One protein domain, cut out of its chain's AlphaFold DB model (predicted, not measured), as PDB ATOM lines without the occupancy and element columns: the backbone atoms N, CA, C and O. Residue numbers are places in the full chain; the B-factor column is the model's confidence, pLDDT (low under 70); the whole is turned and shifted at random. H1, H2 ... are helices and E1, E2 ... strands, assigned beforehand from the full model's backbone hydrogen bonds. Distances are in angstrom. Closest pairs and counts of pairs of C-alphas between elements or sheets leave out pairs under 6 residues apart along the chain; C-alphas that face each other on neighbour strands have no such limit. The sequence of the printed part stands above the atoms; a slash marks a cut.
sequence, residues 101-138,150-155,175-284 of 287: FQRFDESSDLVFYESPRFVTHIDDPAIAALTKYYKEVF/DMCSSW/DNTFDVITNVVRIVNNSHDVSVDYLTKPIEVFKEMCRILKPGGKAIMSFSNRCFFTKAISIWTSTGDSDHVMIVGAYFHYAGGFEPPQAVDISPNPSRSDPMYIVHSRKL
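This is residues 101 to 138, 150 to 155 and 175 to 284 of the 287 residues of the protein "Methyltransferase type 11" of Cynara cardunculus var. scolymus (UniProt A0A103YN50). A four-stranded sheet forms a slab in the middle, with helices H3 and H5 over one face and H2 alone over the opposite face. The short helices H1 and H4 lie off the sheet. The printed part has 154 residues with five named helices and four named strands, in the order H1 H2 E1 H3 E2 H4 H5 E3 E4. The sheet is mixed, in the order E1 E2 E4 E3, and the class is mixed, helices and strands. The whole is compact, with a radius of gyration of the C-alphas of 15.0 A, and spans 39 by 35 by 30 A.

In the sheet, E1 is residues 178 to 183, 13.6 A long; E2, the longest strand, is residues 213 to 223, 20.5 A long, and bends by 115 degrees at residue 216. E4 is residues 277 to 282, 17.1 A long, ending at C-alpha 282 (96.398, 92.492, 71.233), and E3 is residues 262 to 265. H5 is residues 241 to 255, 21.4 A long, H3 residues 202 to 212, 15.4 A, and H2 residues 124 to 137, 20.0 A. H4 is residues 234 to 238. H1 is residues 109 to 114, beginning at C-alpha 109 (115.411, 102.613, 90.344).

E1 and E2 are parallel, with N 181 and O 218 at 2.9 A, within hydrogen-bond range. E2 and E4 are antiparallel, with N 221 and O 279 at 2.7 A. E3 and E4 form an antiparallel hairpin, with N 264 and O 278 at 2.8 A. H5 is on the sheet at a height of 9.5 A, over E4 and along it at 15 degrees on the local plane; their closest C-alphas, of Val 245 and Val 279, are 6.6 A apart. H3, on the same face, is over E1 and E2 at a height of 10.9 A. E1, H3 and E2 form a strand-helix-strand unit, two parallel neighbour strands with a helix between, with a right-handed crossover; E2, H4 H5 and E3 form a split one, with E4 between its strands, also right-handed. H5 touches H3 with residues 251 to 255 alone, at a steep tilt of 56 degrees, the same way; the closest C-alphas, of Ile 203 and Ala 255, are 5.1 A apart. On the opposite face H2 is over E2 and, only just, E4, where 3 of its C-alphas fall, at a height of 10.6 A. H4 is close to H5 but not clearly touching, the closest C-alphas, of Trp 236 and His 244, being 6.6 A apart. H1 touches no helix and is not on the sheet. In H1 to H5 every O i to N i+4 pair is within hydrogen-bond range.

The C-alphas farthest apart, of Asp 175 and Arg 272, are 42.5 A apart. Residues 139 to 149 and 156 to 174 are not printed, with C-alpha gaps of 12.0 A and 25.5 A. The links E1 to H3 and E3 to E4 are long. Mean pLDDT of the printed part is 83.7; residues 116 to 121, 152 to 155, 184 to 194 and 270 are under 70.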
ATOM      1  N   PHE A 101     115.114  86.862  87.411       92.31
ATOM      2  CA  PHE A 101     114.694  88.262  87.507       92.31
ATOM      3  C   PHE A 101     115.567  89.101  88.446       92.31
ATOM      4  O   PHE A 101     115.321  90.300  88.595       92.31
ATOM      5  N   GLN A 102     116.593  88.512  89.065       91.69
ATOM      6  CA  GLN A 102     117.546  89.247  89.898       91.69
ATOM      7  C   GLN A 102     118.426  90.172  89.056       91.69
ATOM      8  O   GLN A 102     118.684  89.923  87.879       91.69
ATOM      9  N   ARG A 103     118.914  91.245  89.679       90.56
ATOM     10  CA  ARG A 103     119.804  92.230  89.051       90.56
ATOM     11  C   ARG A 103     121.145  92.235  89.763       90.56
ATOM     12  O   ARG A 103     121.224  91.934  90.949       90.56
ATOM     13  N   PHE A 104     122.198  92.654  89.067       87.19
ATOM     14  CA  PHE A 104     123.492  92.865  89.721       87.19
ATOM     15  C   PHE A 104     123.438  94.031  90.723       87.19
ATOM     16  O   PHE A 104     124.055  93.980  91.783       87.19
ATOM     17  N   ASP A 105     122.695  95.085  90.383       86.75
ATOM     18  CA  ASP A 105     122.443  96.246  91.230       86.75
ATOM     19  C   ASP A 105     120.950  96.347  91.585       86.75
ATOM     20  O   ASP A 105     120.155  96.955  90.861       86.75
ATOM     21  N   GLU A 106     120.587  95.798  92.743       86.38
ATOM     22  CA  GLU A 106     119.230  95.843  93.308       86.38
ATOM     23  C   GLU A 106     118.882  97.177  93.996       86.38
ATOM     24  O   GLU A 106     117.810  97.307  94.590       86.38
ATOM     25  N   SER A 107     119.755  98.194  93.940       86.38
ATOM     26  CA  SER A 107     119.403  99.519  94.467       86.38
ATOM     27  C   SER A 107     118.174 100.098  93.756       86.38
ATOM     28  O   SER A 107     117.891  99.777  92.600       86.38
ATOM     29  N   SER A 108     117.440 100.973  94.447       83.12
ATOM     30  CA  SER A 108     116.193 101.541  93.925       83.12
ATOM     31  C   SER A 108     116.387 102.235  92.575       83.12
ATOM     32  O   SER A 108     117.304 103.044  92.396       83.12
ATOM     33  N   ASP A 109     115.454 101.979  91.660       80.94
ATOM     34  CA  ASP A 109     115.411 102.613  90.344       80.94
ATOM     35  C   ASP A 109     115.272 104.139  90.462       80.94
ATOM     36  O   ASP A 109     115.859 104.875  89.671       80.94
ATOM     37  N   LEU A 110     114.619 104.641  91.519       80.94
ATOM     38  CA  LEU A 110     114.531 106.078  91.800       80.94
ATOM     39  C   LEU A 110     115.910 106.737  91.916       80.94
ATOM     40  O   LEU A 110     116.120 107.810  91.361       80.94
ATOM     41  N   VAL A 111     116.855 106.088  92.604       80.56
ATOM     42  CA  VAL A 111     118.230 106.597  92.760       80.56
ATOM     43  C   VAL A 111     118.990 106.474  91.443       80.56
ATOM     44  O   VAL A 111     119.772 107.349  91.071       80.56
ATOM     45  N   PHE A 112     118.753 105.386  90.711       77.62
ATOM     46  CA  PHE A 112     119.409 105.146  89.434       77.62
ATOM     47  C   PHE A 112     119.052 106.215  88.390       77.62
ATOM     48  O   PHE A 112     119.959 106.719  87.716       77.62
ATOM     49  N   TYR A 113     117.768 106.593  88.328       75.12
ATOM     50  CA  TYR A 113     117.207 107.581  87.403       75.12
ATOM     51  C   TYR A 113     117.205 109.027  87.934       75.12
ATOM     52  O   TYR A 113     116.873 109.941  87.182       75.12
ATOM     53  N   GLU A 114     117.606 109.276  89.189       77.06
ATOM     54  CA  GLU A 114     117.695 110.635  89.759       77.06
ATOM     55  C   GLU A 114     118.687 111.520  88.990       77.06
ATOM     56  O   GLU A 114     118.464 112.715  88.793       77.06
ATOM     57  N   SER A 115     119.801 110.930  88.552       70.38
ATOM     58  CA  SER A 115     120.844 111.627  87.804       70.38
ATOM     59  C   SER A 115     120.791 111.272  86.319       70.38
ATOM     60  O   SER A 115     120.833 110.083  85.989       70.38
ATOM     61  N   PRO A 116     120.820 112.266  85.409       67.44
ATOM     62  CA  PRO A 116     120.967 112.001  83.988       67.44
ATOM     63  C   PRO A 116     122.269 111.237  83.702       67.44
ATOM     64  O   PRO A 116     123.371 111.711  83.976       67.44
ATOM     65  N   ARG A 117     122.156 110.039  83.144       65.75
ATOM     66  CA  ARG A 117     123.211 109.292  82.455       65.75
ATOM     67  C   ARG A 117     123.209 109.680  80.975       65.75
ATOM     68  O   ARG A 117     122.184 109.885  80.333       65.75
ATOM     69  N   PHE A 118     124.412 109.794  80.437       52.59
ATOM     70  CA  PHE A 118     124.660 110.281  79.079       52.59
ATOM     71  C   PHE A 118     125.060 109.151  78.122       52.59
ATOM     72  O   PHE A 118     125.721 109.401  77.119       52.59
ATOM     73  N   VAL A 119     124.762 107.892  78.462       52.41
ATOM     74  CA  VAL A 119     125.318 106.741  77.744       52.41
ATOM     75  C   VAL A 119     124.371 105.549  77.803       52.41
ATOM     76  O   VAL A 119     124.235 104.959  78.863       52.41
ATOM     77  N   THR A 120     123.781 105.220  76.654       53.62
ATOM     78  CA  THR A 120     123.658 103.887  76.014       53.62
ATOM     79  C   THR A 120     122.794 104.075  74.766       53.62
ATOM     80  O   THR A 120     121.711 103.522  74.673       53.62
ATOM     81  N   HIS A 121     123.218 104.928  73.829       64.25
ATOM     82  CA  HIS A 121     122.419 105.244  72.642       64.25
ATOM     83  C   HIS A 121     122.372 104.049  71.682       64.25
ATOM     84  O   HIS A 121     123.424 103.533  71.304       64.25
ATOM     85  N   ILE A 122     121.162 103.643  71.289       76.31
ATOM     86  CA  ILE A 122     120.948 102.954  70.017       76.31
ATOM     87  C   ILE A 122     121.339 103.912  68.890       76.31
ATOM     88  O   ILE A 122     121.145 105.125  69.006       76.31
ATOM     89  N   ASP A 123     121.921 103.386  67.824       80.75
ATOM     90  CA  ASP A 123     122.379 104.208  66.713       80.75
ATOM     91  C   ASP A 123     121.248 104.900  65.920       80.75
ATOM     92  O   ASP A 123     120.073 104.520  65.955       80.75
ATOM     93  N   ASP A 124     121.613 105.950  65.176       82.69
ATOM     94  CA  ASP A 124     120.669 106.719  64.356       82.69
ATOM     95  C   ASP A 124     119.871 105.845  63.363       82.69
ATOM     96  O   ASP A 124     118.666 106.074  63.205       82.69
ATOM     97  N   PRO A 125     120.468 104.832  62.692       86.31
ATOM     98  CA  PRO A 125     119.710 103.882  61.886       86.31
ATOM     99  C   PRO A 125     118.601 103.163  62.661       86.31
ATOM    100  O   PRO A 125     117.478 103.082  62.153       86.31
ATOM    101  N   ALA A 126     118.881 102.635  63.856       83.81
ATOM    102  CA  ALA A 126     117.896 101.933  64.674       83.81
ATOM    103  C   ALA A 126     116.772 102.879  65.116       83.81
ATOM    104  O   ALA A 126     115.595 102.527  65.011       83.81
ATOM    105  N   ILE A 127     117.110 104.117  65.495       82.31
ATOM    106  CA  ILE A 127     116.126 105.170  65.795       82.31
ATOM    107  C   ILE A 127     115.239 105.448  64.578       82.31
ATOM    108  O   ILE A 127     114.015 105.569  64.708       82.31
ATOM    109  N   ALA A 128     115.822 105.548  63.381       85.31
ATOM    110  CA  ALA A 128     115.077 105.795  62.151       85.31
ATOM    111  C   ALA A 128     114.138 104.629  61.801       85.31
ATOM    112  O   ALA A 128     112.991 104.864  61.411       85.31
ATOM    113  N   ALA A 129     114.591 103.385  61.977       88.31
ATOM    114  CA  ALA A 129     113.781 102.190  61.758       88.31
ATOM    115  C   ALA A 129     112.605 102.107  62.741       88.31
ATOM    116  O   ALA A 129     111.462 101.918  62.320       88.31
ATOM    117  N   LEU A 130     112.863 102.347  64.027       86.12
ATOM    118  CA  LEU A 130     111.838 102.389  65.068       86.12
ATOM    119  C   LEU A 130     110.821 103.509  64.817       86.12
ATOM    120  O   LEU A 130     109.611 103.294  64.873       86.12
ATOM    121  N   THR A 131     111.304 104.698  64.449       85.19
ATOM    122  CA  THR A 131     110.453 105.840  64.080       85.19
ATOM    123  C   THR A 131     109.572 105.512  62.878       85.19
ATOM    124  O   THR A 131     108.404 105.902  62.846       85.19
ATOM    125  N   LYS A 132     110.109 104.808  61.875       88.81
ATOM    126  CA  LYS A 132     109.336 104.361  60.715       88.81
ATOM    127  C   LYS A 132     108.245 103.375  61.131       88.81
ATOM    128  O   LYS A 132     107.094 103.584  60.767       88.81
ATOM    129  N   TYR A 133     108.588 102.368  61.932       88.88
ATOM    130  CA  TYR A 133     107.636 101.371  62.419       88.88
ATOM    131  C   TYR A 133     106.479 102.013  63.195       88.88
ATOM    132  O   TYR A 133     105.312 101.772  62.892       88.88
ATOM    133  N   TYR A 134     106.774 102.900  64.147       85.25
ATOM    134  CA  TYR A 134     105.725 103.556  64.929       85.25
ATOM    135  C   TYR A 134     104.839 104.488  64.104       85.25
ATOM    136  O   TYR A 134     103.651 104.583  64.388       85.25
ATOM    137  N   LYS A 135     105.363 105.126  63.050       85.56
ATOM    138  CA  LYS A 135     104.533 105.900  62.108       85.56
ATOM    139  C   LYS A 135     103.540 105.037  61.330       85.56
ATOM    140  O   LYS A 135     102.511 105.553  60.913       85.56
ATOM    141  N   GLU A 136     103.865 103.769  61.095       87.25
ATOM    142  CA  GLU A 136     102.996 102.826  60.384       87.25
ATOM    143  C   GLU A 136     101.964 102.184  61.323       87.25
ATOM    144  O   GLU A 136     100.839 101.912  60.908       87.25
ATOM    145  N   VAL A 137     102.332 101.945  62.587       86.31
ATOM    146  CA  VAL A 137     101.476 101.234  63.549       86.31
ATOM    147  C   VAL A 137     100.591 102.165  64.372       86.31
ATOM    148  O   VAL A 137      99.467 101.787  64.708       86.31
ATOM    149  N   PHE A 138     101.073 103.356  64.728       84.19
ATOM    150  CA  PHE A 138     100.277 104.303  65.496       84.19
ATOM    151  C   PHE A 138      99.354 105.120  64.592       84.19
ATOM    152  O   PHE A 138      99.747 105.519  63.493       84.19
ATOM    153  N   ASP A 150     102.698 105.437  76.879       85.12
ATOM    154  CA  ASP A 150     104.098 105.028  76.870       85.12
ATOM    155  C   ASP A 150     104.559 104.832  78.313       85.12
ATOM    156  O   ASP A 150     104.502 105.761  79.119       85.12
ATOM    157  N   MET A 151     104.988 103.620  78.643       78.88
ATOM    158  CA  MET A 151     105.409 103.269  79.997       78.88
ATOM    159  C   MET A 151     106.803 103.801  80.342       78.88
ATOM    160  O   MET A 151     107.189 103.766  81.511       78.88
ATOM    161  N   CYS A 152     107.578 104.239  79.344       69.69
ATOM    162  CA  CYS A 152     109.019 104.409  79.505       69.69
ATOM    163  C   CYS A 152     109.620 105.647  78.813       69.69
ATOM    164  O   CYS A 152     110.838 105.803  78.825       69.69
ATOM    165  N   SER A 153     108.807 106.540  78.235       62.84
ATOM    166  CA  SER A 153     109.305 107.753  77.560       62.84
ATOM    167  C   SER A 153     109.703 108.866  78.530       62.84
ATOM    168  O   SER A 153     108.999 109.163  79.495       62.84
ATOM    169  N   SER A 154     110.756 109.601  78.167       54.94
ATOM    170  CA  SER A 154     111.288 110.715  78.958       54.94
ATOM    171  C   SER A 154     110.886 112.131  78.541       54.94
ATOM    172  O   SER A 154     111.206 113.049  79.296       54.94
ATOM    173  N   TRP A 155     110.267 112.386  77.373       49.91
ATOM    174  CA  TRP A 155     110.268 113.789  76.905       49.91
ATOM    175  C   TRP A 155     109.100 114.320  76.073       49.91
ATOM    176  O   TRP A 155     108.959 115.536  75.985       49.91
ATOM    177  N   ASP A 175      90.242 100.479  84.086       94.00
ATOM    178  CA  ASP A 175      90.201  99.376  83.131       94.00
ATOM    179  C   ASP A 175      89.783  99.883  81.742       94.00
ATOM    180  O   ASP A 175      88.906 100.736  81.615       94.00
ATOM    181  N   ASN A 176      90.357  99.312  80.679       93.75
ATOM    182  CA  ASN A 176      90.005  99.649  79.292       93.75
ATOM    183  C   ASN A 176      90.144 101.149  78.944       93.75
ATOM    184  O   ASN A 176      89.344 101.705  78.189       93.75
ATOM    185  N   THR A 177      91.173 101.808  79.471       91.56
ATOM    186  CA  THR A 177      91.452 103.227  79.218       91.56
ATOM    187  C   THR A 177      92.193 103.450  77.897       91.56
ATOM    188  O   THR A 177      91.863 104.373  77.152       91.56
ATOM    189  N   PHE A 178      93.175 102.602  77.572       91.94
ATOM    190  CA  PHE A 178      94.111 102.839  76.466       91.94
ATOM    191  C   PHE A 178      93.841 101.951  75.252       91.94
ATOM    192  O   PHE A 178      93.543 100.765  75.377       91.94
ATOM    193  N   ASP A 179      93.988 102.523  74.061       91.75
ATOM    194  CA  ASP A 179      93.926 101.798  72.789       91.75
ATOM    195  C   ASP A 179      95.270 101.138  72.470       91.75
ATOM    196  O   ASP A 179      95.322 100.066  71.860       91.75
ATOM    197  N   VAL A 180      96.365 101.782  72.882       90.44
ATOM    198  CA  VAL A 180      97.725 101.320  72.620       90.44
ATOM    199  C   VAL A 180      98.619 101.554  73.835       90.44
ATOM    200  O   VAL A 180      98.653 102.655  74.379       90.44
ATOM    201  N   ILE A 181      99.374 100.527  74.223       91.06
ATOM    202  CA  ILE A 181     100.457 100.622  75.208       91.06
ATOM    203  C   ILE A 181     101.774 100.317  74.512       91.06
ATOM    204  O   ILE A 181     101.868  99.361  73.740       91.06
ATOM    205  N   THR A 182     102.801 101.099  74.812       87.88
ATOM    206  CA  THR A 182     104.145 100.907  74.280       87.88
ATOM    207  C   THR A 182     105.207 101.135  75.355       87.88
ATOM    208  O   THR A 182     104.968 101.867  76.312       87.88
ATOM    209  N   ASN A 183     106.385 100.536  75.198       79.88
ATOM    210  CA  ASN A 183     107.612 101.008  75.841       79.88
ATOM    211  C   ASN A 183     108.550 101.477  74.724       79.88
ATOM    212  O   ASN A 183     109.251 100.689  74.087       79.88
ATOM    213  N   VAL A 184     108.487 102.755  74.358       66.12
ATOM    214  CA  VAL A 184     109.362 103.222  73.281       66.12
ATOM    215  C   VAL A 184     110.777 103.349  73.833       66.12
ATOM    216  O   VAL A 184     111.031 104.175  74.703       66.12
ATOM    217  N   VAL A 185     111.716 102.588  73.267       57.31
ATOM    218  CA  VAL A 185     113.145 102.897  73.396       57.31
ATOM    219  C   VAL A 185     113.430 104.089  72.486       57.31
ATOM    220  O   VAL A 185     113.784 103.934  71.317       57.31
ATOM    221  N   ARG A 186     113.180 105.304  72.970       51.78
ATOM    222  CA  ARG A 186     113.563 106.531  72.278       51.78
ATOM    223  C   ARG A 186     114.690 107.238  73.018       51.78
ATOM    224  O   ARG A 186     114.476 108.214  73.737       51.78
ATOM    225  N   ILE A 187     115.914 106.859  72.670       49.03
ATOM    226  CA  ILE A 187     117.102 107.519  73.200       49.03
ATOM    227  C   ILE A 187     117.373 108.799  72.410       49.03
ATOM    228  O   ILE A 187     118.307 108.891  71.617       49.03
ATOM    229  N   VAL A 188     116.539 109.816  72.616       41.38
ATOM    230  CA  VAL A 188     116.946 111.188  72.296       41.38
ATOM    231  C   VAL A 188     117.820 111.674  73.444       41.38
ATOM    232  O   VAL A 188     117.513 111.396  74.600       41.38
ATOM    233  N   ASN A 189     118.919 112.355  73.109       40.34
ATOM    234  CA  ASN A 189     119.891 112.971  74.019       40.34
ATOM    235  C   ASN A 189     119.372 113.160  75.458       40.34
ATOM    236  O   ASN A 189     118.484 113.979  75.691       40.34
ATOM    237  N   ASN A 190     119.984 112.442  76.406       43.44
ATOM    238  CA  ASN A 190     119.733 112.501  77.856       43.44
ATOM    239  C   ASN A 190     118.488 111.748  78.375       43.44
ATOM    240  O   ASN A 190     118.133 111.923  79.543       43.44
ATOM    241  N   SER A 191     117.849 110.904  77.555       45.19
ATOM    242  CA  SER A 191     116.771 110.000  77.984       45.19
ATOM    243  C   SER A 191     117.287 108.663  78.512       45.19
ATOM    244  O   SER A 191     118.079 108.000  77.845       45.19
ATOM    245  N   HIS A 192     116.778 108.249  79.672       50.53
ATOM    246  CA  HIS A 192     116.916 106.889  80.185       50.53
ATOM    247  C   HIS A 192     115.645 106.150  79.845       50.53
ATOM    248  O   HIS A 192     114.627 106.363  80.501       50.53
ATOM    249  N   ASP A 193     115.701 105.289  78.846       55.16
ATOM    250  CA  ASP A 193     114.544 104.468  78.558       55.16
ATOM    251  C   ASP A 193     114.642 103.214  79.415       55.16
ATOM    252  O   ASP A 193     115.607 102.447  79.348       55.16
ATOM    253  N   VAL A 194     113.640 103.034  80.265       54.91
ATOM    254  CA  VAL A 194     113.351 101.739  80.867       54.91
ATOM    255  C   VAL A 194     112.852 100.859  79.716       54.91
ATOM    256  O   VAL A 194     111.931 101.248  79.010       54.91
ATOM    257  N   SER A 195     113.443  99.699  79.455       73.94
ATOM    258  CA  SER A 195     112.810  98.707  78.589       73.94
ATOM    259  C   SER A 195     112.320  97.530  79.438       73.94
ATOM    260  O   SER A 195     112.376  97.527  80.671       73.94
ATOM    261  N   VAL A 196     111.727  96.549  78.767       83.19
ATOM    262  CA  VAL A 196     111.201  95.319  79.371       83.19
ATOM    263  C   VAL A 196     112.307  94.494  80.054       83.19
ATOM    264  O   VAL A 196     112.029  93.686  80.936       83.19
ATOM    265  N   ASP A 197     113.560  94.753  79.682       85.38
ATOM    266  CA  ASP A 197     114.801  94.186  80.208       85.38
ATOM    267  C   ASP A 197     115.082  94.509  81.685       85.38
ATOM    268  O   ASP A 197     115.872  93.816  82.325       85.38
ATOM    269  N   TYR A 198     114.430  95.524  82.254       87.69
ATOM    270  CA  TYR A 198     114.594  95.882  83.666       87.69
ATOM    271  C   TYR A 198     113.477  95.345  84.572       87.69
ATOM    272  O   TYR A 198     113.601  95.436  85.789       87.69
ATOM    273  N   LEU A 199     112.379  94.794  84.047       89.19
ATOM    274  CA  LEU A 199     111.235  94.397  84.880       89.19
ATOM    275  C   LEU A 199     111.538  93.151  85.724       89.19
ATOM    276  O   LEU A 199     111.769  92.073  85.185       89.19
ATOM    277  N   THR A 200     111.443  93.269  87.051       90.44
ATOM    278  CA  THR A 200     111.593  92.123  87.973       90.44
ATOM    279  C   THR A 200     110.278  91.378  88.200       90.44
ATOM    280  O   THR A 200     110.276  90.228  88.628       90.44
ATOM    281  N   LYS A 201     109.140  92.020  87.900       91.50
ATOM    282  CA  LYS A 201     107.785  91.451  88.019       91.50
ATOM    283  C   LYS A 201     107.015  91.540  86.693       91.50
ATOM    284  O   LYS A 201     105.933  92.130  86.656       91.50
ATOM    285  N   PRO A 202     107.542  90.979  85.588       92.38
ATOM    286  CA  PRO A 202     106.977  91.195  84.256       92.38
ATOM    287  C   PRO A 202     105.534  90.695  84.136       92.38
ATOM    288  O   PRO A 202     104.705  91.379  83.551       92.38
ATOM    289  N   ILE A 203     105.191  89.560  84.751       93.94
ATOM    290  CA  ILE A 203     103.833  89.003  84.673       93.94
ATOM    291  C   ILE A 203     102.791  89.931  85.306       93.94
ATOM    292  O   ILE A 203     101.730  90.147  84.725       93.94
ATOM    293  N   GLU A 204     103.089  90.518  86.464       94.06
ATOM    294  CA  GLU A 204     102.165  91.439  87.137       94.06
ATOM    295  C   GLU A 204     102.002  92.742  86.348       94.06
ATOM    296  O   GLU A 204     100.888  93.237  86.183       94.06
ATOM    297  N   VAL A 205     103.094  93.251  85.773       92.94
ATOM    298  CA  VAL A 205     103.056  94.434  84.904       92.94
ATOM    299  C   VAL A 205     102.251  94.163  83.629       92.94
ATOM    300  O   VAL A 205     101.418  94.979  83.246       92.94
ATOM    301  N   PHE A 206     102.427  93.005  82.993       94.56
ATOM    302  CA  PHE A 206     101.699  92.650  81.772       94.56
ATOM    303  C   PHE A 206     100.211  92.380  82.037       94.56
ATOM    304  O   PHE A 206      99.372  92.726  81.203       94.56
ATOM    305  N   LYS A 207      99.848  91.836  83.206       95.00
ATOM    306  CA  LYS A 207      98.444  91.761  83.647       95.00
ATOM    307  C   LYS A 207      97.834  93.151  83.796       95.00
ATOM    308  O   LYS A 207      96.718  93.379  83.337       95.00
ATOM    309  N   GLU A 208      98.570  94.093  84.381       94.50
ATOM    310  CA  GLU A 208      98.119  95.481  84.511       94.50
ATOM    311  C   GLU A 208      97.997  96.180  83.155       94.50
ATOM    312  O   GLU A 208      97.006  96.866  82.911       94.50
ATOM    313  N   MET A 209      98.924  95.930  82.225       93.69
ATOM    314  CA  MET A 209      98.790  96.369  80.833       93.69
ATOM    315  C   MET A 209      97.518  95.804  80.189       93.69
ATOM    316  O   MET A 209      96.775  96.537  79.539       93.69
ATOM    317  N   CYS A 210      97.233  94.516  80.395       94.75
ATOM    318  CA  CYS A 210      96.014  93.879  79.901       94.75
ATOM    319  C   CYS A 210      94.757  94.517  80.509       94.75
ATOM    320  O   CYS A 210      93.789  94.785  79.798       94.75
ATOM    321  N   ARG A 211      94.770  94.817  81.812       95.31
ATOM    322  CA  ARG A 211      93.654  95.453  82.521       95.31
ATOM    323  C   ARG A 211      93.298  96.811  81.914       95.31
ATOM    324  O   ARG A 211      92.137  97.048  81.580       95.31
ATOM    325  N   ILE A 212      94.291  97.675  81.718       94.69
ATOM    326  CA  ILE A 212      94.067  99.051  81.250       94.69
ATOM    327  C   ILE A 212      93.915  99.162  79.724       94.69
ATOM    328  O   ILE A 212      93.455 100.193  79.241       94.69
ATOM    329  N   LEU A 213      94.276  98.131  78.952       94.44
ATOM    330  CA  LEU A 213      94.000  98.081  77.514       94.44
ATOM    331  C   LEU A 213      92.514  97.872  77.240       94.44
ATOM    332  O   LEU A 213      91.870  97.035  77.870       94.44
ATOM    333  N   LYS A 214      91.969  98.578  76.251       94.50
ATOM    334  CA  LYS A 214      90.644  98.288  75.690       94.50
ATOM    335  C   LYS A 214      90.634  96.922  74.995       94.50
ATOM    336  O   LYS A 214      91.679  96.499  74.493       94.50
ATOM    337  N   PRO A 215      89.485  96.224  74.912       94.44
ATOM    338  CA  PRO A 215      89.370  95.012  74.101       94.44
ATOM    339  C   PRO A 215      89.804  95.284  72.650       94.44
ATOM    340  O   PRO A 215      89.368  96.267  72.053       94.44
ATOM    341  N   GLY A 216      90.700  94.462  72.097       92.38
ATOM    342  CA  GLY A 216      91.319  94.680  70.778       92.38
ATOM    343  C   GLY A 216      92.470  95.703  70.741       92.38
ATOM    344  O   GLY A 216      93.139  95.846  69.707       92.38
ATOM    345  N   GLY A 217      92.730  96.390  71.858       92.62
ATOM    346  CA  GLY A 217      93.853  97.309  72.031       92.62
ATOM    347  C   GLY A 217      95.203  96.601  71.906       92.62
ATOM    348  O   GLY A 217      95.301  95.389  72.114       92.62
ATOM    349  N   LYS A 218      96.250  97.340  71.527       92.75
ATOM    350  CA  LYS A 218      97.559  96.773  71.165       92.75
ATOM    351  C   LYS A 218      98.634  97.106  72.200       92.75
ATOM    352  O   LYS A 218      98.854  98.271  72.504       92.75
ATOM    353  N   ALA A 219      99.350  96.096  72.679       93.94
ATOM    354  CA  ALA A 219     100.578  96.259  73.450       93.94
ATOM    355  C   ALA A 219     101.787  96.043  72.537       93.94
ATOM    356  O   ALA A 219     101.843  95.038  71.827       93.94
ATOM    357  N   ILE A 220     102.750  96.964  72.549       92.44
ATOM    358  CA  ILE A 220     103.942  96.925  71.697       92.44
ATOM    359  C   ILE A 220     105.185  97.076  72.557       92.44
ATOM    360  O   ILE A 220     105.434  98.146  73.099       92.44
ATOM    361  N   MET A 221     105.974  96.013  72.644       91.88
ATOM    362  CA  MET A 221     107.231  96.012  73.369       91.88
ATOM    363  C   MET A 221     108.403  96.202  72.403       91.88
ATOM    364  O   MET A 221     108.624  95.339  71.552       91.88
ATOM    365  N   SER A 222     109.145  97.308  72.509       88.25
ATOM    366  CA  SER A 222     110.357  97.556  71.715       88.25
ATOM    367  C   SER A 222     111.620  97.414  72.557       88.25
ATOM    368  O   SER A 222     111.671  97.878  73.696       88.25
ATOM    369  N   PHE A 223     112.637  96.747  72.011       87.69
ATOM    370  CA  PHE A 223     113.916  96.551  72.692       87.69
ATOM    371  C   PHE A 223     115.078  96.328  71.714       87.69
ATOM    372  O   PHE A 223     114.902  95.932  70.560       87.69
ATOM    373  N   SER A 224     116.284  96.589  72.213       86.44
ATOM    374  CA  SER A 224     117.570  96.364  71.550       86.44
ATOM    375  C   SER A 224     118.484  95.570  72.494       86.44
ATOM    376  O   SER A 224     118.113  95.282  73.629       86.44
ATOM    377  N   ASN A 225     119.699  95.252  72.055       81.88
ATOM    378  CA  ASN A 225     120.730  94.647  72.904       81.88
ATOM    379  C   ASN A 225     121.516  95.686  73.734       81.88
ATOM    380  O   ASN A 225     122.396  95.333  74.522       81.88
ATOM    381  N   ARG A 226     121.217  96.980  73.563       79.44
ATOM    382  CA  ARG A 226     121.774  98.080  74.357       79.44
ATOM    383  C   ARG A 226     120.998  98.224  75.666       79.44
ATOM    384  O   ARG A 226     119.905  98.777  75.672       79.44
ATOM    385  N   CYS A 227     121.592  97.769  76.766       80.25
ATOM    386  CA  CYS A 227     121.031  97.891  78.111       80.25
ATOM    387  C   CYS A 227     122.097  98.282  79.147       80.25
ATOM    388  O   CYS A 227     123.306  98.144  78.922       80.25
ATOM    389  N   PHE A 228     121.652  98.743  80.316       81.06
ATOM    390  CA  PHE A 228     122.497  98.888  81.495       81.06
ATOM    391  C   PHE A 228     122.650  97.528  82.174       81.06
ATOM    392  O   PHE A 228     121.813  97.141  82.986       81.06
ATOM    393  N   PHE A 229     123.747  96.826  81.879       79.12
ATOM    394  CA  PHE A 229     124.015  95.470  82.378       79.12
ATOM    395  C   PHE A 229     123.815  95.309  83.893       79.12
ATOM    396  O   PHE A 229     123.349  94.274  84.346       79.12
ATOM    397  N   THR A 230     124.141  96.329  84.695       82.88
ATOM    398  CA  THR A 230     123.985  96.244  86.154       82.88
ATOM    399  C   THR A 230     122.526  96.261  86.608       82.88
ATOM    400  O   THR A 230     122.223  95.735  87.674       82.88
ATOM    401  N   LYS A 231     121.629  96.868  85.824       84.62
ATOM    402  CA  LYS A 231     120.198  96.985  86.130       84.62
ATOM    403  C   LYS A 231     119.332  95.983  85.381       84.62
ATOM    404  O   LYS A 231     118.230  95.709  85.842       84.62
ATOM    405  N   ALA A 232     119.795  95.459  84.252       86.75
ATOM    406  CA  ALA A 232     119.068  94.439  83.511       86.75
ATOM    407  C   ALA A 232     118.935  93.154  84.342       86.75
ATOM    408  O   ALA A 232     119.814  92.818  85.143       86.75
ATOM    409  N   ILE A 233     117.825  92.446  84.150       90.75
ATOM    410  CA  ILE A 233     117.593  91.155  84.800       90.75
ATOM    411  C   ILE A 233     118.601  90.102  84.316       90.75
ATOM    412  O   ILE A 233     119.092  90.140  83.180       90.75
ATOM    413  N   SER A 234     118.923  89.149  85.186       90.06
ATOM    414  CA  SER A 234     119.962  88.138  84.969       90.06
ATOM    415  C   SER A 234     119.684  87.276  83.734       90.06
ATOM    416  O   SER A 234     120.601  87.000  82.956       90.06
ATOM    417  N   ILE A 235     118.419  86.938  83.469       91.56
ATOM    418  CA  ILE A 235     118.046  86.219  82.248       91.56
ATOM    419  C   ILE A 235     118.338  87.041  80.995       91.56
ATOM    420  O   ILE A 235     118.900  86.525  80.039       91.56
ATOM    421  N   TRP A 236     118.080  88.350  81.017       90.25
ATOM    422  CA  TRP A 236     118.335  89.211  79.864       90.25
ATOM    423  C   TRP A 236     119.826  89.309  79.545       90.25
ATOM    424  O   TRP A 236     120.227  89.300  78.384       90.25
ATOM    425  N   THR A 237     120.663  89.369  80.578       88.38
ATOM    426  CA  THR A 237     122.120  89.480  80.420       88.38
ATOM    427  C   THR A 237     122.811  88.156  80.085       88.38
ATOM    428  O   THR A 237     123.956  88.173  79.629       88.38
ATOM    429  N   SER A 238     122.137  87.021  80.287       86.88
ATOM    430  CA  SER A 238     122.673  85.679  80.022       86.88
ATOM    431  C   SER A 238     122.198  85.059  78.705       86.88
ATOM    432  O   SER A 238     122.768  84.053  78.278       86.88
ATOM    433  N   THR A 239     121.208  85.656  78.035       88.56
ATOM    434  CA  THR A 239     120.617  85.127  76.799       88.56
ATOM    435  C   THR A 239     120.848  86.025  75.580       88.56
ATOM    436  O   THR A 239     121.241  87.185  75.705       88.56
ATOM    437  N   GLY A 240     120.605  85.491  74.378       88.38
ATOM    438  CA  GLY A 240     120.744  86.236  73.125       88.38
ATOM    439  C   GLY A 240     119.450  86.898  72.641       88.38
ATOM    440  O   GLY A 240     118.367  86.674  73.171       88.38
ATOM    441  N   ASP A 241     119.555  87.648  71.544       86.62
ATOM    442  CA  ASP A 241     118.444  88.403  70.945       86.62
ATOM    443  C   ASP A 241     117.216  87.537  70.575       86.62
ATOM    444  O   ASP A 241     116.075  87.987  70.650       86.62
ATOM    445  N   SER A 242     117.419  86.291  70.118       88.12
ATOM    446  CA  SER A 242     116.320  85.337  69.863       88.12
ATOM    447  C   SER A 242     115.570  84.964  71.130       88.12
ATOM    448  O   SER A 242     114.347  84.835  71.116       88.12
ATOM    449  N   ASP A 243     116.313  84.804  72.212       90.50
ATOM    450  CA  ASP A 243     115.774  84.376  73.488       90.50
ATOM    451  C   ASP A 243     115.034  85.541  74.139       90.50
ATOM    452  O   ASP A 243     113.969  85.335  74.698       90.50
ATOM    453  N   HIS A 244     115.511  86.779  73.974       91.69
ATOM    454  CA  HIS A 244     114.788  87.983  74.402       91.69
ATOM    455  C   HIS A 244     113.395  88.069  73.776       91.69
ATOM    456  O   HIS A 244     112.417  88.338  74.472       91.69
ATOM    457  N   VAL A 245     113.270  87.760  72.481       92.50
ATOM    458  CA  VAL A 245     111.966  87.677  71.802       92.50
ATOM    459  C   VAL A 245     111.074  86.605  72.434       92.50
ATOM    460  O   VAL A 245     109.897  86.867  72.689       92.50
ATOM    461  N   MET A 246     111.628  85.429  72.739       91.88
ATOM    462  CA  MET A 246     110.905  84.355  73.432       91.88
ATOM    463  C   MET A 246     110.487  84.744  74.849       91.88
ATOM    464  O   MET A 246     109.360  84.469  75.247       91.88
ATOM    465  N   ILE A 247     111.366  85.405  75.598       93.06
ATOM    466  CA  ILE A 247     111.133  85.864  76.968       93.06
ATOM    467  C   ILE A 247     109.967  86.857  76.994       93.06
ATOM    468  O   ILE A 247     109.014  86.676  77.750       93.06
ATOM    469  N   VAL A 248     109.977  87.860  76.111       93.62
ATOM    470  CA  VAL A 248     108.882  88.840  76.026       93.62
ATOM    471  C   VAL A 248     107.593  88.195  75.507       93.62
ATOM    472  O   VAL A 248     106.506  88.501  75.999       93.62
ATOM    473  N   GLY A 249     107.691  87.262  74.555       93.62
ATOM    474  CA  GLY A 249     106.553  86.455  74.108       93.62
ATOM    475  C   GLY A 249     105.929  85.646  75.251       93.62
ATOM    476  O   GLY A 249     104.708  85.638  75.409       93.62
ATOM    477  N   ALA A 250     106.757  85.048  76.108       93.69
ATOM    478  CA  ALA A 250     106.304  84.338  77.295       93.69
ATOM    479  C   ALA A 250     105.561  85.284  78.247       93.69
ATOM    480  O   ALA A 250     104.502  84.921  78.753       93.69
ATOM    481  N   TYR A 251     106.045  86.512  78.459       94.94
ATOM    482  CA  TYR A 251     105.343  87.475  79.314       94.94
ATOM    483  C   TYR A 251     103.914  87.741  78.831       94.94
ATOM    484  O   TYR A 251     102.988  87.695  79.638       94.94
ATOM    485  N   PHE A 252     103.708  87.921  77.522       94.75
ATOM    486  CA  PHE A 252     102.365  88.039  76.945       94.75
ATOM    487  C   PHE A 252     101.524  86.774  77.136       94.75
ATOM    488  O   PHE A 252     100.360  86.868  77.526       94.75
ATOM    489  N   HIS A 253     102.105  85.600  76.882       93.06
ATOM    490  CA  HIS A 253     101.399  84.326  76.988       93.06
ATOM    491  C   HIS A 253     100.932  84.040  78.426       93.06
ATOM    492  O   HIS A 253      99.750  83.791  78.657       93.06
ATOM    493  N   TYR A 254     101.841  84.128  79.402       94.19
ATOM    494  CA  TYR A 254     101.565  83.767  80.796       94.19
ATOM    495  C   TYR A 254     100.858  84.864  81.599       94.19
ATOM    496  O   TYR A 254     100.237  84.555  82.616       94.19
ATOM    497  N   ALA A 255     100.910  86.131  81.170       93.50
ATOM    498  CA  ALA A 255     100.067  87.171  81.761       93.50
ATOM    499  C   ALA A 255      98.575  86.928  81.484       93.50
ATOM    500  O   ALA A 255      97.735  87.258  82.322       93.50
ATOM    501  N   GLY A 256      98.259  86.308  80.341       91.94
ATOM    502  CA  GLY A 256      96.896  85.998  79.927       91.94
ATOM    503  C   GLY A 256      96.107  87.218  79.433       91.94
ATOM    504  O   GLY A 256      96.480  88.373  79.629       91.94
ATOM    505  N   GLY A 257      94.992  86.952  78.746       92.31
ATOM    506  CA  GLY A 257      94.122  87.994  78.180       92.31
ATOM    507  C   GLY A 257      94.628  88.624  76.874       92.31
ATOM    508  O   GLY A 257      93.997  89.548  76.361       92.31
ATOM    509  N   PHE A 258      95.721  88.102  76.315       94.56
ATOM    510  CA  PHE A 258      96.291  88.521  75.039       94.56
ATOM    511  C   PHE A 258      96.108  87.455  73.950       94.56
ATOM    512  O   PHE A 258      96.011  86.262  74.231       94.56
ATOM    513  N   GLU A 259      96.086  87.897  72.697       94.50
ATOM    514  CA  GLU A 259      96.248  87.046  71.518       94.50
ATOM    515  C   GLU A 259      97.662  86.424  71.477       94.50
ATOM    516  O   GLU A 259      98.570  86.893  72.180       94.50
ATOM    517  N   PRO A 260      97.896  85.381  70.654       93.44
ATOM    518  CA  PRO A 260      99.239  84.846  70.448       93.44
ATOM    519  C   PRO A 260     100.234  85.961  70.076       93.44
ATOM    520  O   PRO A 260      99.979  86.710  69.127       93.44
ATOM    521  N   PRO A 261     101.342  86.116  70.824       94.00
ATOM    522  CA  PRO A 261     102.273  87.214  70.612       94.00
ATOM    523  C   PRO A 261     102.990  87.074  69.269       94.00
ATOM    524  O   PRO A 261     103.303  85.975  68.816       94.00
ATOM    525  N   GLN A 262     103.278  88.209  68.644       93.75
ATOM    526  CA  GLN A 262     103.971  88.294  67.364       93.75
ATOM    527  C   GLN A 262     105.254  89.097  67.528       93.75
ATOM    528  O   GLN A 262     105.293  90.076  68.274       93.75
ATOM    529  N   ALA A 263     106.301  88.695  66.813       93.25
ATOM    530  CA  ALA A 263     107.580  89.385  66.801       93.25
ATOM    531  C   ALA A 263     107.887  89.914  65.403       93.25
ATOM    532  O   ALA A 263     107.482  89.301  64.420       93.25
ATOM    533  N   VAL A 264     108.600  91.035  65.323       92.06
ATOM    534  CA  VAL A 264     109.084  91.630  64.075       92.06
ATOM    535  C   VAL A 264     110.523  92.094  64.263       92.06
ATOM    536  O   VAL A 264     110.829  92.790  65.236       92.06
ATOM    537  N   ASP A 265     111.393  91.749  63.314       91.69
ATOM    538  CA  ASP A 265     112.749  92.297  63.234       91.69
ATOM    539  C   ASP A 265     112.770  93.560  62.361       91.69
ATOM    540  O   ASP A 265     112.642  93.506  61.132       91.69
ATOM    541  N   ILE A 266     112.957  94.716  63.002       89.69
ATOM    542  CA  ILE A 266     113.061  96.011  62.319       89.69
ATOM    543  C   ILE A 266     114.506  96.508  62.221       89.69
ATOM    544  O   ILE A 266     114.735  97.673  61.896       89.69
ATOM    545  N   SER A 267     115.492  95.636  62.447       87.69
ATOM    546  CA  SER A 267     116.910  95.983  62.361       87.69
ATOM    547  C   SER A 267     117.251  96.530  60.963       87.69
ATOM    548  O   SER A 267     117.013  95.854  59.948       87.69
ATOM    549  N   PRO A 268     117.801  97.756  60.858       81.06
ATOM    550  CA  PRO A 268     117.995  98.414  59.571       81.06
ATOM    551  C   PRO A 268     119.142  97.788  58.777       81.06
ATOM    552  O   PRO A 268     118.989  97.571  57.577       81.06
ATOM    553  N   ASN A 269     120.263  97.465  59.437       79.50
ATOM    554  CA  ASN A 269     121.425  96.828  58.822       79.50
ATOM    555  C   ASN A 269     122.034  95.767  59.757       79.50
ATOM    556  O   ASN A 269     122.935  96.087  60.540       79.50
ATOM    557  N   PRO A 270     121.606  94.497  59.653       68.81
ATOM    558  CA  PRO A 270     122.165  93.415  60.459       68.81
ATOM    559  C   PRO A 270     123.703  93.403  60.388       68.81
ATOM    560  O   PRO A 270     124.277  93.402  59.300       68.81
ATOM    561  N   SER A 271     124.374  93.397  61.545       70.56
ATOM    562  CA  SER A 271     125.846  93.461  61.724       70.56
ATOM    563  C   SER A 271     126.528  94.826  61.547       70.56
ATOM    564  O   SER A 271     127.739  94.917  61.747       70.56
ATOM    565  N   ARG A 272     125.810  95.884  61.152       78.81
ATOM    566  CA  ARG A 272     126.374  97.244  61.005       78.81
ATOM    567  C   ARG A 272     125.665  98.297  61.836       78.81
ATOM    568  O   ARG A 272     126.245  99.356  62.048       78.81
ATOM    569  N   SER A 273     124.438  98.008  62.243       81.75
ATOM    570  CA  SER A 273     123.680  98.823  63.170       81.75
ATOM    571  C   SER A 273     123.315  98.034  64.414       81.75
ATOM    572  O   SER A 273     123.336  96.798  64.398       81.75
ATOM    573  N   ASP A 274     122.909  98.750  65.452       83.06
ATOM    574  CA  ASP A 274     122.261  98.121  66.592       83.06
ATOM    575  C   ASP A 274     120.983  97.387  66.132       83.06
ATOM    576  O   ASP A 274     120.268  97.866  65.235       83.06
ATOM    577  N   PRO A 275     120.704  96.191  66.680       87.38
ATOM    578  CA  PRO A 275     119.486  95.464  66.371       87.38
ATOM    579  C   PRO A 275     118.283  96.141  67.030       87.38
ATOM    580  O   PRO A 275     118.405  96.801  68.065       87.38
ATOM    581  N   MET A 276     117.107  95.956  66.440       87.94
ATOM    582  CA  MET A 276     115.863  96.486  66.983       87.94
ATOM    583  C   MET A 276     114.726  95.500  66.744       87.94
ATOM    584  O   MET A 276     114.389  95.185  65.600       87.94
ATOM    585  N   TYR A 277     114.129  95.046  67.839       90.50
ATOM    586  CA  TYR A 277     113.075  94.044  67.841       90.50
ATOM    587  C   TYR A 277     111.794  94.622  68.419       90.50
ATOM    588  O   TYR A 277     111.808  95.443  69.340       90.50
ATOM    589  N   ILE A 278     110.675  94.166  67.868       91.69
ATOM    590  CA  ILE A 278     109.346  94.473  68.373       91.69
ATOM    591  C   ILE A 278     108.648  93.164  68.701       91.69
ATOM    592  O   ILE A 278     108.528  92.308  67.831       91.69
ATOM    593  N   VAL A 279     108.125  93.039  69.916       93.75
ATOM    594  CA  VAL A 279     107.180  91.982  70.285       93.75
ATOM    595  C   VAL A 279     105.866  92.637  70.657       93.75
ATOM    596  O   VAL A 279     105.828  93.526  71.500       93.75
ATOM    597  N   HIS A 280     104.775  92.238  70.022       94.25
ATOM    598  CA  HIS A 280     103.472  92.832  70.270       94.25
ATOM    599  C   HIS A 280     102.370  91.788  70.349       94.25
ATOM    600  O   HIS A 280     102.449  90.721  69.742       94.25
ATOM    601  N   SER A 281     101.303  92.137  71.055       95.06
ATOM    602  CA  SER A 281     100.060  91.374  71.062       95.06
ATOM    603  C   SER A 281      98.860  92.307  71.228       95.06
ATOM    604  O   SER A 281      99.011  93.494  71.536       95.06
ATOM    605  N   ARG A 282      97.658  91.792  70.979       94.94
ATOM    606  CA  ARG A 282      96.398  92.492  71.233       94.94
ATOM    607  C   ARG A 282      95.696  91.890  72.431       94.94
ATOM    608  O   ARG A 282      95.767  90.684  72.648       94.94
ATOM    609  N   LYS A 283      94.990  92.723  73.189       95.44
ATOM    610  CA  LYS A 283      94.044  92.233  74.188       95.44
ATOM    611  C   LYS A 283      92.919  91.493  73.470       95.44
ATOM    612  O   LYS A 283      92.351  92.041  72.523       95.44
ATOM    613  N   LEU A 284      92.578  90.297  73.944       93.56
ATOM    614  CA  LEU A 284      91.452  89.530  73.416       93.56
ATOM    615  C   LEU A 284      90.189  90.399  73.434       93.56
ATOM    616  O   LEU A 284      89.871  91.038  74.443       93.56
TER     617      LEU A 284